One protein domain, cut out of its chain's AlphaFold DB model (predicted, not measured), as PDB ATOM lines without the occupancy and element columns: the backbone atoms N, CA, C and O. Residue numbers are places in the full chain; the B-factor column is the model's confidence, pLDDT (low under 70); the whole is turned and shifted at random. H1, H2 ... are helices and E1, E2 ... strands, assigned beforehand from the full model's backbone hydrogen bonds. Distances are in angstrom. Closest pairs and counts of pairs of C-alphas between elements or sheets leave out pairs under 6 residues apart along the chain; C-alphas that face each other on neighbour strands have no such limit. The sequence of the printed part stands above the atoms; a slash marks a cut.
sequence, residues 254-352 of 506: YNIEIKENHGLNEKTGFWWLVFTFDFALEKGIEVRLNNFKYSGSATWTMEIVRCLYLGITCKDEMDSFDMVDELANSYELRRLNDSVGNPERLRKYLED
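Overview. This is residues 254 to 352 of the 506 residues of an uncharacterized protein of Stylophora pistillata (UniProt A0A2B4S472). Look first for one twisted sheet, a wall of five antiparallel strands, each folding back beside the one before; after its last strand the chain returns through two helices, H1 near strand ends and H2 near the E1 edge, which only graze the sheet. You will find 99 printed residues with E1 to E5, then H1 and H2, in a mixed class. The sheet's order is E1 - E2 - E3 - E4 - E5. The whole is compact, with a radius of gyration of the C-alphas of 13.7 A and spans of 39 by 31 by 19 A.

Arrangement. E1, residues 257 to 262, E2, 272 to 279, E3, 282 to 290, E4, 300 to 306, and E5, 319 to 323, form a meander, each strand the antiparallel neighbour and hairpin partner of the one before. Look for N 259 and O 274 at 2.8 A, N 275 and O 287 at 3.0 A, N 288 and O 303 at 2.8 A, and N 302 and O 321 at 3.1 A, within hydrogen-bond range. H1, residues 326 to 337, only grazes the sheet; the closest C-alphas of E5 and H1, Met 323 and Asn 329, are 7.0 A apart. H2, residues 343 to 352, also only grazes it. H1 and H2 are close but not clearly touching, at a steep tilt of 49 degrees, opposite ways; their closest C-alphas, Leu 336 and Leu 346, are 6.9 A apart. In both helices every O i to N i+4 pair is within hydrogen-bond range.

Along the chain. Find C-alpha 257 at (-47.231, 14.659, 9.085), where E1 begins its 14.7 A. E2 measures 22.4 A, E3 23.5 A, E4 18.6 A and E5 13.9 A. H1 measures 15.7 A, and H2 runs 14.1 A to C-alpha 352 at (-44.170, 11.740, 22.959).

Size, cuts and confidence. The C-alphas of Lys 267 and Leu 281, the two farthest apart, are 40.7 A apart. The printed part has no cut; the link E4 to E5 is long. Look for pLDDT under 70 at residues 262 to 270, 292 to 298, 314 to 317, 326 to 331 and 333 to 341.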
ATOM      1  N   TYR A 254     -51.669  10.275  16.491       85.69
ATOM      2  CA  TYR A 254     -52.150  11.603  16.121       85.69
ATOM      3  C   TYR A 254     -51.959  11.929  14.631       85.69
ATOM      4  O   TYR A 254     -51.962  13.100  14.285       85.69
ATOM      5  N   ASN A 255     -51.752  10.955  13.736       87.75
ATOM      6  CA  ASN A 255     -51.579  11.211  12.290       87.75
ATOM      7  C   ASN A 255     -50.575  12.345  11.953       87.75
ATOM      8  O   ASN A 255     -50.796  13.150  11.057       87.75
ATOM      9  N   ILE A 256     -49.460  12.409  12.678       89.56
ATOM     10  CA  ILE A 256     -48.370  13.369  12.517       89.56
ATOM     11  C   ILE A 256     -47.784  13.305  11.099       89.56
ATOM     12  O   ILE A 256     -47.219  12.283  10.682       89.56
ATOM     13  N   GLU A 257     -47.846  14.429  10.392       89.00
ATOM     14  CA  GLU A 257     -47.231  14.659   9.085       89.00
ATOM     15  C   GLU A 257     -46.189  15.775   9.181       89.00
ATOM     16  O   GLU A 257     -46.479  16.864   9.664       89.00
ATOM     17  N   ILE A 258     -44.980  15.534   8.677       85.88
ATOM     18  CA  ILE A 258     -43.948  16.571   8.566       85.88
ATOM     19  C   ILE A 258     -44.185  17.333   7.256       85.88
ATOM     20  O   ILE A 258     -44.169  16.711   6.194       85.88
ATOM     21  N   LYS A 259     -44.427  18.647   7.327       83.75
ATOM     22  CA  LYS A 259     -44.658  19.518   6.159       83.75
ATOM     23  C   LYS A 259     -43.355  20.105   5.634       83.75
ATOM     24  O   LYS A 259     -43.089  20.038   4.439       83.75
ATOM     25  N   GLU A 260     -42.539  20.630   6.539       78.75
ATOM     26  CA  GLU A 260     -41.249  21.240   6.229       78.75
ATOM     27  C   GLU A 260     -40.236  20.846   7.293       78.75
ATOM     28  O   GLU A 260     -40.563  20.795   8.476       78.75
ATOM     29  N   ASN A 261     -39.005  20.571   6.878       72.31
ATOM     30  CA  ASN A 261     -37.928  20.220   7.791       72.31
ATOM     31  C   ASN A 261     -36.594  20.672   7.195       72.31
ATOM     32  O   ASN A 261     -35.952  19.927   6.450       72.31
ATOM     33  N   HIS A 262     -36.215  21.918   7.466       64.31
ATOM     34  CA  HIS A 262     -35.017  22.541   6.913       64.31
ATOM     35  C   HIS A 262     -34.051  22.929   8.033       64.31
ATOM     36  O   HIS A 262     -34.456  23.303   9.132       64.31
ATOM     37  N   GLY A 263     -32.748  22.871   7.745       59.81
ATOM     38  CA  GLY A 263     -31.751  23.441   8.651       59.81
ATOM     39  C   GLY A 263     -31.269  22.529   9.787       59.81
ATOM     40  O   GLY A 263     -30.582  22.967  10.701       59.81
ATOM     41  N   LEU A 264     -31.514  21.220   9.714       54.62
ATOM     42  CA  LEU A 264     -30.818  20.235  10.556       54.62
ATOM     43  C   LEU A 264     -29.361  20.040  10.095       54.62
ATOM     44  O   LEU A 264     -28.929  18.946   9.737       54.62
ATOM     45  N   ASN A 265     -28.616  21.133  10.001       51.53
ATOM     46  CA  ASN A 265     -27.208  21.136   9.667       51.53
ATOM     47  C   ASN A 265     -26.478  21.857  10.797       51.53
ATOM     48  O   ASN A 265     -26.608  23.071  10.960       51.53
ATOM     49  N   GLU A 266     -25.685  21.096  11.556       49.22
ATOM     50  CA  GLU A 266     -24.842  21.601  12.649       49.22
ATOM     51  C   GLU A 266     -23.970  22.795  12.220       49.22
ATOM     52  O   GLU A 266     -23.602  23.619  13.052       49.22
ATOM     53  N   LYS A 267     -23.673  22.930  10.917       49.00
ATOM     54  CA  LYS A 267     -22.871  24.030  10.363       49.00
ATOM     55  C   LYS A 267     -23.637  25.337  10.184       49.00
ATOM     56  O   LYS A 267     -23.018  26.394  10.238       49.00
ATOM     57  N   THR A 268     -24.938  25.289   9.894       53.69
ATOM     58  CA  THR A 268     -25.715  26.505   9.593       53.69
ATOM     59  C   THR A 268     -26.352  27.096  10.838       53.69
ATOM     60  O   THR A 268     -26.566  28.302  10.877       53.69
ATOM     61  N   GLY A 269     -26.677  26.276  11.842       54.28
ATOM     62  CA  GLY A 269     -27.315  26.723  13.088       54.28
ATOM     63  C   GLY A 269     -28.749  27.253  12.933       54.28
ATOM     64  O   GLY A 269     -29.417  27.442  13.938       54.28
ATOM     65  N   PHE A 270     -29.235  27.473  11.709       51.47
ATOM     66  CA  PHE A 270     -30.625  27.796  11.378       51.47
ATOM     67  C   PHE A 270     -31.457  26.535  11.287       51.47
ATOM     68  O   PHE A 270     -31.057  25.638  10.555       51.47
ATOM     69  N   TRP A 271     -32.610  26.503  11.941       70.25
ATOM     70  CA  TRP A 271     -33.489  25.351  12.005       70.25
ATOM     71  C   TRP A 271     -34.961  25.774  11.997       70.25
ATOM     72  O   TRP A 271     -35.372  26.650  12.761       70.25
ATOM     73  N   TRP A 272     -35.765  25.129  11.148       77.88
ATOM     74  CA  TRP A 272     -37.218  25.163  11.281       77.88
ATOM     75  C   TRP A 272     -37.859  23.824  10.910       77.88
ATOM     76  O   TRP A 272     -37.494  23.168   9.929       77.88
ATOM     77  N   LEU A 273     -38.857  23.440  11.701       83.06
ATOM     78  CA  LEU A 273     -39.665  22.240  11.532       83.06
ATOM     79  C   LEU A 273     -41.138  22.632  11.585       83.06
ATOM     80  O   LEU A 273     -41.600  23.192  12.576       83.06
ATOM     81  N   VAL A 274     -41.879  22.307  10.530       87.50
ATOM     82  CA  VAL A 274     -43.335  22.452  10.482       87.50
ATOM     83  C   VAL A 274     -43.939  21.066  10.380       87.50
ATOM     84  O   VAL A 274     -43.606  20.291   9.476       87.50
ATOM     85  N   PHE A 275     -44.844  20.745  11.294       90.75
ATOM     86  CA  PHE A 275     -45.583  19.492  11.263       90.75
ATOM     87  C   PHE A 275     -47.053  19.720  11.589       90.75
ATOM     88  O   PHE A 275     -47.422  20.680  12.264       90.75
ATOM     89  N   THR A 276     -47.889  18.808  11.113       93.19
ATOM     90  CA  THR A 276     -49.313  18.780  11.422       93.19
ATOM     91  C   THR A 276     -49.681  17.509  12.160       93.19
ATOM     92  O   THR A 276     -49.061  16.476  11.922       93.19
ATOM     93  N   PHE A 277     -50.703  17.554  13.006       93.62
ATOM     94  CA  PHE A 277     -51.259  16.373  13.664       93.62
ATOM     95  C   PHE A 277     -52.776  16.510  13.864       93.62
ATOM     96  O   PHE A 277     -53.335  17.602  13.808       93.62
ATOM     97  N   ASP A 278     -53.445  15.391  14.103       90.62
ATOM     98  CA  ASP A 278     -54.875  15.299  14.378       90.62
ATOM     99  C   ASP A 278     -55.117  15.156  15.883       90.62
ATOM    100  O   ASP A 278     -54.463  14.361  16.564       90.62
ATOM    101  N   PHE A 279     -56.106  15.876  16.414       87.88
ATOM    102  CA  PHE A 279     -56.515  15.757  17.810       87.88
ATOM    103  C   PHE A 279     -58.029  15.889  17.989       87.88
ATOM    104  O   PHE A 279     -58.640  16.921  17.706       87.88
ATOM    105  N   ALA A 280     -58.629  14.831  18.541       82.94
ATOM    106  CA  ALA A 280     -60.073  14.714  18.719       82.94
ATOM    107  C   ALA A 280     -60.831  14.982  17.400       82.94
ATOM    108  O   ALA A 280     -60.734  14.178  16.477       82.94
ATOM    109  N   LEU A 281     -61.591  16.075  17.322       76.50
ATOM    110  CA  LEU A 281     -62.414  16.459  16.171       76.50
ATOM    111  C   LEU A 281     -61.678  17.331  15.141       76.50
ATOM    112  O   LEU A 281     -62.193  17.529  14.042       76.50
ATOM    113  N   GLU A 282     -60.497  17.851  15.472       80.50
ATOM    114  CA  GLU A 282     -59.730  18.725  14.588       80.50
ATOM    115  C   GLU A 282     -58.609  17.940  13.905       80.50
ATOM    116  O   GLU A 282     -57.860  17.203  14.553       80.50
ATOM    117  N   LYS A 283     -58.497  18.111  12.584       85.12
ATOM    118  CA  LYS A 283     -57.434  17.522  11.772       85.12
ATOM    119  C   LYS A 283     -56.459  18.581  11.294       85.12
ATOM    120  O   LYS A 283     -56.879  19.672  10.910       85.12
ATOM    121  N   GLY A 284     -55.187  18.211  11.224       88.06
ATOM    122  CA  GLY A 284     -54.144  19.072  10.681       88.06
ATOM    123  C   GLY A 284     -53.860  20.323  11.520       88.06
ATOM    124  O   GLY A 284     -53.616  21.380  10.939       88.06
ATOM    125  N   ILE A 285     -53.885  20.202  12.853       92.06
ATOM    126  CA  ILE A 285     -53.334  21.214  13.768       92.06
ATOM    127  C   ILE A 285     -51.869  21.407  13.392       92.06
ATOM    128  O   ILE A 285     -51.126  20.427  13.368       92.06
ATOM    129  N   GLU A 286     -51.463  22.635  13.084       93.44
ATOM    130  CA  GLU A 286     -50.126  22.947  12.574       93.44
ATOM    131  C   GLU A 286     -49.271  23.600  13.654       93.44
ATOM    132  O   GLU A 286     -49.654  24.603  14.263       93.44
ATOM    133  N   VAL A 287     -48.091  23.025  13.867       93.06
ATOM    134  CA  VAL A 287     -47.097  23.499  14.826       93.06
ATOM    135  C   VAL A 287     -45.809  23.782  14.075       93.06
ATOM    136  O   VAL A 287     -45.340  22.960  13.279       93.06
ATOM    137  N   ARG A 288     -45.223  24.941  14.359       89.81
ATOM    138  CA  ARG A 288     -43.900  25.325  13.890       89.81
ATOM    139  C   ARG A 288     -42.951  25.387  15.070       89.81
ATOM    140  O   ARG A 288     -43.269  25.928  16.120       89.81
ATOM    141  N   LEU A 289     -41.764  24.852  14.869       86.12
ATOM    142  CA  LEU A 289     -40.631  25.025  15.754       86.12
ATOM    143  C   LEU A 289     -39.557  25.733  14.935       86.12
ATOM    144  O   LEU A 289     -39.279  25.316  13.808       86.12
ATOM    145  N   ASN A 290     -39.000  26.823  15.443       81.00
ATOM    146  CA  ASN A 290     -38.002  27.598  14.716       81.00
ATOM    147  C   ASN A 290     -36.993  28.250  15.665       81.00
ATOM    148  O   ASN A 290     -37.219  28.311  16.869       81.00
ATOM    149  N   ASN A 291     -35.881  28.730  15.117       72.69
ATOM    150  CA  ASN A 291     -34.889  29.507  15.860       72.69
ATOM    151  C   ASN A 291     -34.439  30.763  15.097       72.69
ATOM    152  O   ASN A 291     -33.245  31.064  15.014       72.69
ATOM    153  N   PHE A 292     -35.392  31.459  14.460       61.16
ATOM    154  CA  PHE A 292     -35.107  32.573  13.554       61.16
ATOM    155  C   PHE A 292     -34.148  33.598  14.178       61.16
ATOM    156  O   PHE A 292     -34.497  34.358  15.076       61.16
ATOM    157  N   LYS A 293     -32.940  33.680  13.614       45.78
ATOM    158  CA  LYS A 293     -31.930  34.689  13.947       45.78
ATOM    159  C   LYS A 293     -32.283  36.042  13.316       45.78
ATOM    160  O   LYS A 293     -31.522  36.569  12.507       45.78
ATOM    161  N   TYR A 294     -33.426  36.621  13.669       42.03
ATOM    162  CA  TYR A 294     -33.594  38.068  13.562       42.03
ATOM    163  C   TYR A 294     -33.045  38.664  14.864       42.03
ATOM    164  O   TYR A 294     -33.451  38.278  15.950       42.03
ATOM    165  N   SER A 295     -32.019  39.510  14.738       44.59
ATOM    166  CA  SER A 295     -31.265  40.152  15.830       44.59
ATOM    167  C   SER A 295     -30.501  39.223  16.787       44.59
ATOM    168  O   SER A 295     -30.793  39.181  17.972       44.59
ATOM    169  N   GLY A 296     -29.481  38.503  16.305       49.34
ATOM    170  CA  GLY A 296     -28.363  38.038  17.152       49.34
ATOM    171  C   GLY A 296     -28.665  37.101  18.337       49.34
ATOM    172  O   GLY A 296     -27.719  36.732  19.024       49.34
ATOM    173  N   SER A 297     -29.917  36.701  18.572       55.72
ATOM    174  CA  SER A 297     -30.320  35.864  19.704       55.72
ATOM    175  C   SER A 297     -30.373  34.388  19.305       55.72
ATOM    176  O   SER A 297     -30.723  34.054  18.173       55.72
ATOM    177  N   ALA A 298     -29.996  33.503  20.230       63.78
ATOM    178  CA  ALA A 298     -30.079  32.051  20.080       63.78
ATOM    179  C   ALA A 298     -31.454  31.503  20.510       63.78
ATOM    180  O   ALA A 298     -31.543  30.350  20.926       63.78
ATOM    181  N   THR A 299     -32.498  32.337  20.463       75.56
ATOM    182  CA  THR A 299     -33.845  32.020  20.948       75.56
ATOM    183  C   THR A 299     -34.540  31.035  20.017       75.56
ATOM    184  O   THR A 299     -34.480  31.164  18.794       75.56
ATOM    185  N   TRP A 300     -35.197  30.047  20.608       80.44
ATOM    186  CA  TRP A 300     -36.030  29.076  19.912       80.44
ATOM    187  C   TRP A 300     -37.488  29.325  20.240       80.44
ATOM    188  O   TRP A 300     -37.809  29.590  21.390       80.44
ATOM    189  N   THR A 301     -38.378  29.155  19.276       85.00
ATOM    190  CA  THR A 301     -39.804  29.401  19.468       85.00
ATOM    191  C   THR A 301     -40.598  28.181  19.021       85.00
ATOM    192  O   THR A 301     -40.369  27.623  17.942       85.00
ATOM    193  N   MET A 302     -41.537  27.755  19.866       90.00
ATOM    194  CA  MET A 302     -42.622  26.857  19.471       90.00
ATOM    195  C   MET A 302     -43.874  27.687  19.225       90.00
ATOM    196  O   MET A 302     -44.299  28.427  20.104       90.00
ATOM    197  N   GLU A 303     -44.484  27.522  18.058       91.31
ATOM    198  CA  GLU A 303     -45.658  28.263  17.604       91.31
ATOM    199  C   GLU A 303     -46.765  27.277  17.227       91.31
ATOM    200  O   GLU A 303     -46.552  26.356  16.431       91.31
ATOM    201  N   ILE A 304     -47.968  27.486  17.750       93.12
ATOM    202  CA  ILE A 304     -49.181  26.907  17.177       93.12
ATOM    203  C   ILE A 304     -49.652  27.868  16.090       93.12
ATOM    204  O   ILE A 304     -50.126  28.963  16.384       93.12
ATOM    205  N   VAL A 305     -49.503  27.453  14.833       90.81
ATOM    206  CA  VAL A 305     -49.765  28.293  13.649       90.81
ATOM    207  C   VAL A 305     -51.170  28.053  13.094       90.81
ATOM    208  O   VAL A 305     -51.723  28.885  12.379       90.81
ATOM    209  N   ARG A 306     -51.770  26.903  13.420       90.62
ATOM    210  CA  ARG A 306     -53.161  26.593  13.089       90.62
ATOM    211  C   ARG A 306     -53.758  25.677  14.143       90.62
ATOM    212  O   ARG A 306     -53.308  24.543  14.290       90.62
ATOM    213  N   CYS A 307     -54.777  26.156  14.841       90.50
ATOM    214  CA  CYS A 307     -55.571  25.362  15.767       90.50
ATOM    215  C   CYS A 307     -56.928  26.029  16.009       90.50
ATOM    216  O   CYS A 307     -57.030  27.023  16.728       90.50
ATOM    217  N   LEU A 308     -57.984  25.440  15.460       83.50
ATOM    218  CA  LEU A 308     -59.363  25.907  15.583       83.50
ATOM    219  C   LEU A 308     -59.837  25.903  17.030       83.50
ATOM    220  O   LEU A 308     -60.543  26.821  17.441       83.50
ATOM    221  N   TYR A 309     -59.421  24.920  17.833       83.69
ATOM    222  CA  TYR A 309     -59.751  24.919  19.259       83.69
ATOM    223  C   TYR A 309     -59.238  26.148  20.016       83.69
ATOM    224  O   TYR A 309     -59.815  26.483  21.054       83.69
ATOM    225  N   LEU A 310     -58.176  26.786  19.517       83.94
ATOM    226  CA  LEU A 310     -57.583  28.006  20.061       83.94
ATOM    227  C   LEU A 310     -58.015  29.270  19.298       83.94
ATOM    228  O   LEU A 310     -57.523  30.346  19.605       83.94
ATOM    229  N   GLY A 311     -58.907  29.153  18.306       81.69
ATOM    230  CA  GLY A 311     -59.293  30.264  17.429       81.69
ATOM    231  C   GLY A 311     -58.251  30.622  16.362       81.69
ATOM    232  O   GLY A 311     -58.490  31.507  15.551       81.69
ATOM    233  N   ILE A 312     -57.132  29.899  16.297       86.00
ATOM    234  CA  ILE A 312     -56.002  30.202  15.416       86.00
ATOM    235  C   ILE A 312     -56.283  29.650  14.017       86.00
ATOM    236  O   ILE A 312     -56.175  28.442  13.769       86.00
ATOM    237  N   THR A 313     -56.653  30.534  13.091       78.25
ATOM    238  CA  THR A 313     -57.093  30.166  11.732       78.25
ATOM    239  C   THR A 313     -56.136  30.605  10.616       78.25
ATOM    240  O   THR A 313     -56.198  30.035   9.522       78.25
ATOM    241  N   CYS A 314     -55.234  31.564  10.862       67.44
ATOM    242  CA  CYS A 314     -54.267  32.082   9.884       67.44
ATOM    243  C   CYS A 314     -52.981  32.615  10.553       67.44
ATOM    244  O   CYS A 314     -52.864  32.612  11.770       67.44
ATOM    245  N   LYS A 315     -52.006  33.067   9.746       57.38
ATOM    246  CA  LYS A 315     -50.642  33.429  10.187       57.38
ATOM    247  C   LYS A 315     -50.536  34.614  11.161       57.38
ATOM    248  O   LYS A 315     -49.481  34.741  11.774       57.38
ATOM    249  N   ASP A 316     -51.552  35.470  11.267       61.47
ATOM    250  CA  ASP A 316     -51.462  36.720  12.042       61.47
ATOM    251  C   ASP A 316     -51.820  36.535  13.526       61.47
ATOM    252  O   ASP A 316     -51.459  37.360  14.362       61.47
ATOM    253  N   GLU A 317     -52.475  35.425  13.865       67.12
ATOM    254  CA  GLU A 317     -52.743  35.008  15.238       67.12
ATOM    255  C   GLU A 317     -51.937  33.741  15.512       67.12
ATOM    256  O   GLU A 317     -51.990  32.782  14.747       67.12
ATOM    257  N   MET A 318     -51.153  33.724  16.585       79.81
ATOM    258  CA  MET A 318     -50.404  32.537  16.988       79.81
ATOM    259  C   MET A 318     -50.268  32.503  18.503       79.81
ATOM    260  O   MET A 318     -50.174  33.543  19.152       79.81
ATOM    261  N   ASP A 319     -50.242  31.295  19.053       87.19
ATOM    262  CA  ASP A 319     -49.877  31.072  20.447       87.19
ATOM    263  C   ASP A 319     -48.494  30.437  20.462       87.19
ATOM    264  O   ASP A 319     -48.248  29.448  19.760       87.19
ATOM    265  N   SER A 320     -47.575  31.028  21.210       90.81
ATOM    266  CA  SER A 320     -46.175  30.646  21.168       90.81
ATOM    267  C   SER A 320     -45.496  30.817  22.513       90.81
ATOM    268  O   SER A 320     -45.998  31.481  23.423       90.81
ATOM    269  N   PHE A 321     -44.330  30.195  22.639       89.81
ATOM    270  CA  PHE A 321     -43.414  30.517  23.716       89.81
ATOM    271  C   PHE A 321     -41.965  30.344  23.288       89.81
ATOM    272  O   PHE A 321     -41.638  29.491  22.455       89.81
ATOM    273  N   ASP A 322     -41.113  31.139  23.928       87.88
ATOM    274  CA  ASP A 322     -39.690  31.200  23.638       87.88
ATOM    275  C   ASP A 322     -38.865  30.377  24.632       87.88
ATOM    276  O   ASP A 322     -39.077  30.413  25.848       87.88
ATOM    277  N   MET A 323     -37.872  29.675  24.102       85.25
ATOM    278  CA  MET A 323     -36.804  28.984  24.807       85.25
ATOM    279  C   MET A 323     -35.518  29.795  24.615       85.25
ATOM    280  O   MET A 323     -34.925  29.838  23.533       85.25
ATOM    281  N   VAL A 324     -35.118  30.491  25.674       81.69
ATOM    282  CA  VAL A 324     -34.060  31.514  25.653       81.69
ATOM    283  C   VAL A 324     -32.701  30.985  26.129       81.69
ATOM    284  O   VAL A 324     -31.696  31.683  26.031       81.69
ATOM    285  N   ASP A 325     -32.651  29.755  26.646       75.75
ATOM    286  CA  ASP A 325     -31.436  29.150  27.199       75.75
ATOM    287  C   ASP A 325     -30.620  28.379  26.155       75.75
ATOM    288  O   ASP A 325     -31.086  27.401  25.570       75.75
ATOM    289  N   GLU A 326     -29.356  28.765  25.973       64.81
ATOM    290  CA  GLU A 326     -28.451  28.135  25.002       64.81
ATOM    291  C   GLU A 326     -28.212  26.638  25.273       64.81
ATOM    292  O   GLU A 326     -28.071  25.860  24.326       64.81
ATOM    293  N   LEU A 327     -28.187  26.201  26.540       62.34
ATOM    294  CA  LEU A 327     -27.966  24.796  26.889       62.34
ATOM    295  C   LEU A 327     -29.201  23.953  26.577       62.34
ATOM    296  O   LEU A 327     -29.068  22.937  25.891       62.34
ATOM    297  N   ALA A 328     -30.385  24.378  27.023       60.19
ATOM    298  CA  ALA A 328     -31.658  23.748  26.681       60.19
ATOM    299  C   ALA A 328     -31.797  23.631  25.160       60.19
ATOM    300  O   ALA A 328     -32.051  22.538  24.652       60.19
ATOM    301  N   ASN A 329     -31.486  24.713  24.443       63.97
ATOM    302  CA  ASN A 329     -31.510  24.757  22.987       63.97
ATOM    303  C   ASN A 329     -30.506  23.771  22.374       63.97
ATOM    304  O   ASN A 329     -30.870  23.033  21.464       63.97
ATOM    305  N   SER A 330     -29.277  23.673  22.893       62.00
ATOM    306  CA  SER A 330     -28.257  22.738  22.389       62.00
ATOM    307  C   SER A 330     -28.622  21.258  22.589       62.00
ATOM    308  O   SER A 330     -28.407  20.435  21.693       62.00
ATOM    309  N   TYR A 331     -29.205  20.899  23.738       65.88
ATOM    310  CA  TYR A 331     -29.626  19.525  24.029       65.88
ATOM    311  C   TYR A 331     -30.873  19.133  23.238       65.88
ATOM    312  O   TYR A 331     -30.963  18.000  22.756       65.88
ATOM    313  N   GLU A 332     -31.817  20.061  23.094       70.69
ATOM    314  CA  GLU A 332     -33.036  19.899  22.305       70.69
ATOM    315  C   GLU A 332     -32.698  19.716  20.819       70.69
ATOM    316  O   GLU A 332     -33.087  18.716  20.207       70.69
ATOM    317  N   LEU A 333     -31.846  20.602  20.288       63.16
ATOM    318  CA  LEU A 333     -31.254  20.500  18.956       63.16
ATOM    319  C   LEU A 333     -30.623  19.142  18.719       63.16
ATOM    320  O   LEU A 333     -30.901  18.517  17.704       63.16
ATOM    321  N   ARG A 334     -29.783  18.670  19.645       65.50
ATOM    322  CA  ARG A 334     -29.089  17.389  19.487       65.50
ATOM    323  C   ARG A 334     -30.067  16.230  19.351       65.50
ATOM    324  O   ARG A 334     -29.863  15.370  18.510       65.50
ATOM    325  N   ARG A 335     -31.151  16.208  20.125       69.12
ATOM    326  CA  ARG A 335     -32.138  15.110  20.096       69.12
ATOM    327  C   ARG A 335     -33.014  15.140  18.846       69.12
ATOM    328  O   ARG A 335     -33.320  14.085  18.279       69.12
ATOM    329  N   LEU A 336     -33.390  16.336  18.403       69.62
ATOM    330  CA  LEU A 336     -34.072  16.534  17.126       69.62
ATOM    331  C   LEU A 336     -33.139  16.169  15.957       69.62
ATOM    332  O   LEU A 336     -33.570  15.435  15.071       69.62
ATOM    333  N   ASN A 337     -31.857  16.559  16.021       63.91
ATOM    334  CA  ASN A 337     -30.788  16.197  15.079       63.91
ATOM    335  C   ASN A 337     -30.498  14.685  15.057       63.91
ATOM    336  O   ASN A 337     -30.345  14.099  13.991       63.91
ATOM    337  N   ASP A 338     -30.512  14.005  16.202       64.75
ATOM    338  CA  ASP A 338     -30.347  12.546  16.286       64.75
ATOM    339  C   ASP A 338     -31.527  11.791  15.645       64.75
ATOM    340  O   ASP A 338     -31.445  10.593  15.352       64.75
ATOM    341  N   SER A 339     -32.654  12.477  15.447       62.41
ATOM    342  CA  SER A 339     -33.831  11.953  14.753       62.41
ATOM    343  C   SER A 339     -33.773  12.183  13.235       62.41
ATOM    344  O   SER A 339     -34.639  11.710  12.496       62.41
ATOM    345  N   VAL A 340     -32.745  12.877  12.746       54.78
ATOM    346  CA  VAL A 340     -32.582  13.254  11.338       54.78
ATOM    347  C   VAL A 340     -32.113  12.072  10.524       54.78
ATOM    348  O   VAL A 340     -31.221  11.328  10.917       54.78
ATOM    349  N   GLY A 341     -32.767  11.873   9.383       58.28
ATOM    350  CA  GLY A 341     -32.608  10.675   8.563       58.28
ATOM    351  C   GLY A 341     -33.538   9.526   8.965       58.28
ATOM    352  O   GLY A 341     -33.659   8.573   8.202       58.28
ATOM    353  N   ASN A 342     -34.260   9.629  10.091       72.56
ATOM    354  CA  ASN A 342     -35.299   8.673  10.471       72.56
ATOM    355  C   ASN A 342     -36.633   9.383  10.792       72.56
ATOM    356  O   ASN A 342     -36.893   9.751  11.942       72.56
ATOM    357  N   PRO A 343     -37.521   9.537   9.791       73.19
ATOM    358  CA  PRO A 343     -38.828  10.167   9.970       73.19
ATOM    359  C   PRO A 343     -39.693   9.537  11.070       73.19
ATOM    360  O   PRO A 343     -40.500  10.236  11.677       73.19
ATOM    361  N   GLU A 344     -39.553   8.240  11.351       78.00
ATOM    362  CA  GLU A 344     -40.312   7.573  12.416       78.00
ATOM    363  C   GLU A 344     -39.817   7.975  13.802       78.00
ATOM    364  O   GLU A 344     -40.627   8.256  14.685       78.00
ATOM    365  N   ARG A 345     -38.495   8.074  13.983       79.25
ATOM    366  CA  ARG A 345     -37.894   8.556  15.233       79.25
ATOM    367  C   ARG A 345     -38.311   9.997  15.523       79.25
ATOM    368  O   ARG A 345     -38.685  10.296  16.654       79.25
ATOM    369  N   LEU A 346     -38.326  10.852  14.496       79.38
ATOM    370  CA  LEU A 346     -38.809  12.229  14.622       79.38
ATOM    371  C   LEU A 346     -40.301  12.268  14.976       79.38
ATOM    372  O   LEU A 346     -40.673  12.925  15.942       79.38
ATOM    373  N   ARG A 347     -41.158  11.524  14.262       83.94
ATOM    374  CA  ARG A 347     -42.595  11.446  14.593       83.94
ATOM    375  C   ARG A 347     -42.825  10.981  16.024       83.94
ATOM    376  O   ARG A 347     -43.623  11.591  16.723       83.94
ATOM    377  N   LYS A 348     -42.101   9.954  16.472       84.94
ATOM    378  CA  LYS A 348     -42.187   9.449  17.844       84.94
ATOM    379  C   LYS A 348     -41.791  10.513  18.867       84.94
ATOM    380  O   LYS A 348     -42.475  10.672  19.869       84.94
ATOM    381  N   TYR A 349     -40.730  11.273  18.603       83.88
ATOM    382  CA  TYR A 349     -40.333  12.382  19.467       83.88
ATOM    383  C   TYR A 349     -41.428  13.454  19.579       83.88
ATOM    384  O   TYR A 349     -41.769  13.875  20.685       83.88
ATOM    385  N   LEU A 350     -42.003  13.863  18.442       87.50
ATOM    386  CA  LEU A 350     -43.099  14.834  18.395       87.50
ATOM    387  C   LEU A 350     -44.339  14.314  19.139       87.50
ATOM    388  O   LEU A 350     -44.915  15.046  19.944       87.50
ATOM    389  N   GLU A 351     -44.709  13.052  18.910       89.00
ATOM    390  CA  GLU A 351     -45.826  12.353  19.564       89.00
ATOM    391  C   GLU A 351     -45.657  12.282  21.082       89.00
ATOM    392  O   GLU A 351     -46.616  12.517  21.821       89.00
ATOM    393  N   ASP A 352     -44.446  11.979  21.546       86.06
ATOM    394  CA  ASP A 352     -44.170  11.740  22.959       86.06
ATOM    395  C   ASP A 352     -43.960  13.044  23.744       86.06
ATOM    396  O   ASP A 352     -44.250  13.064  24.939       86.06
TER     397      ASP A 352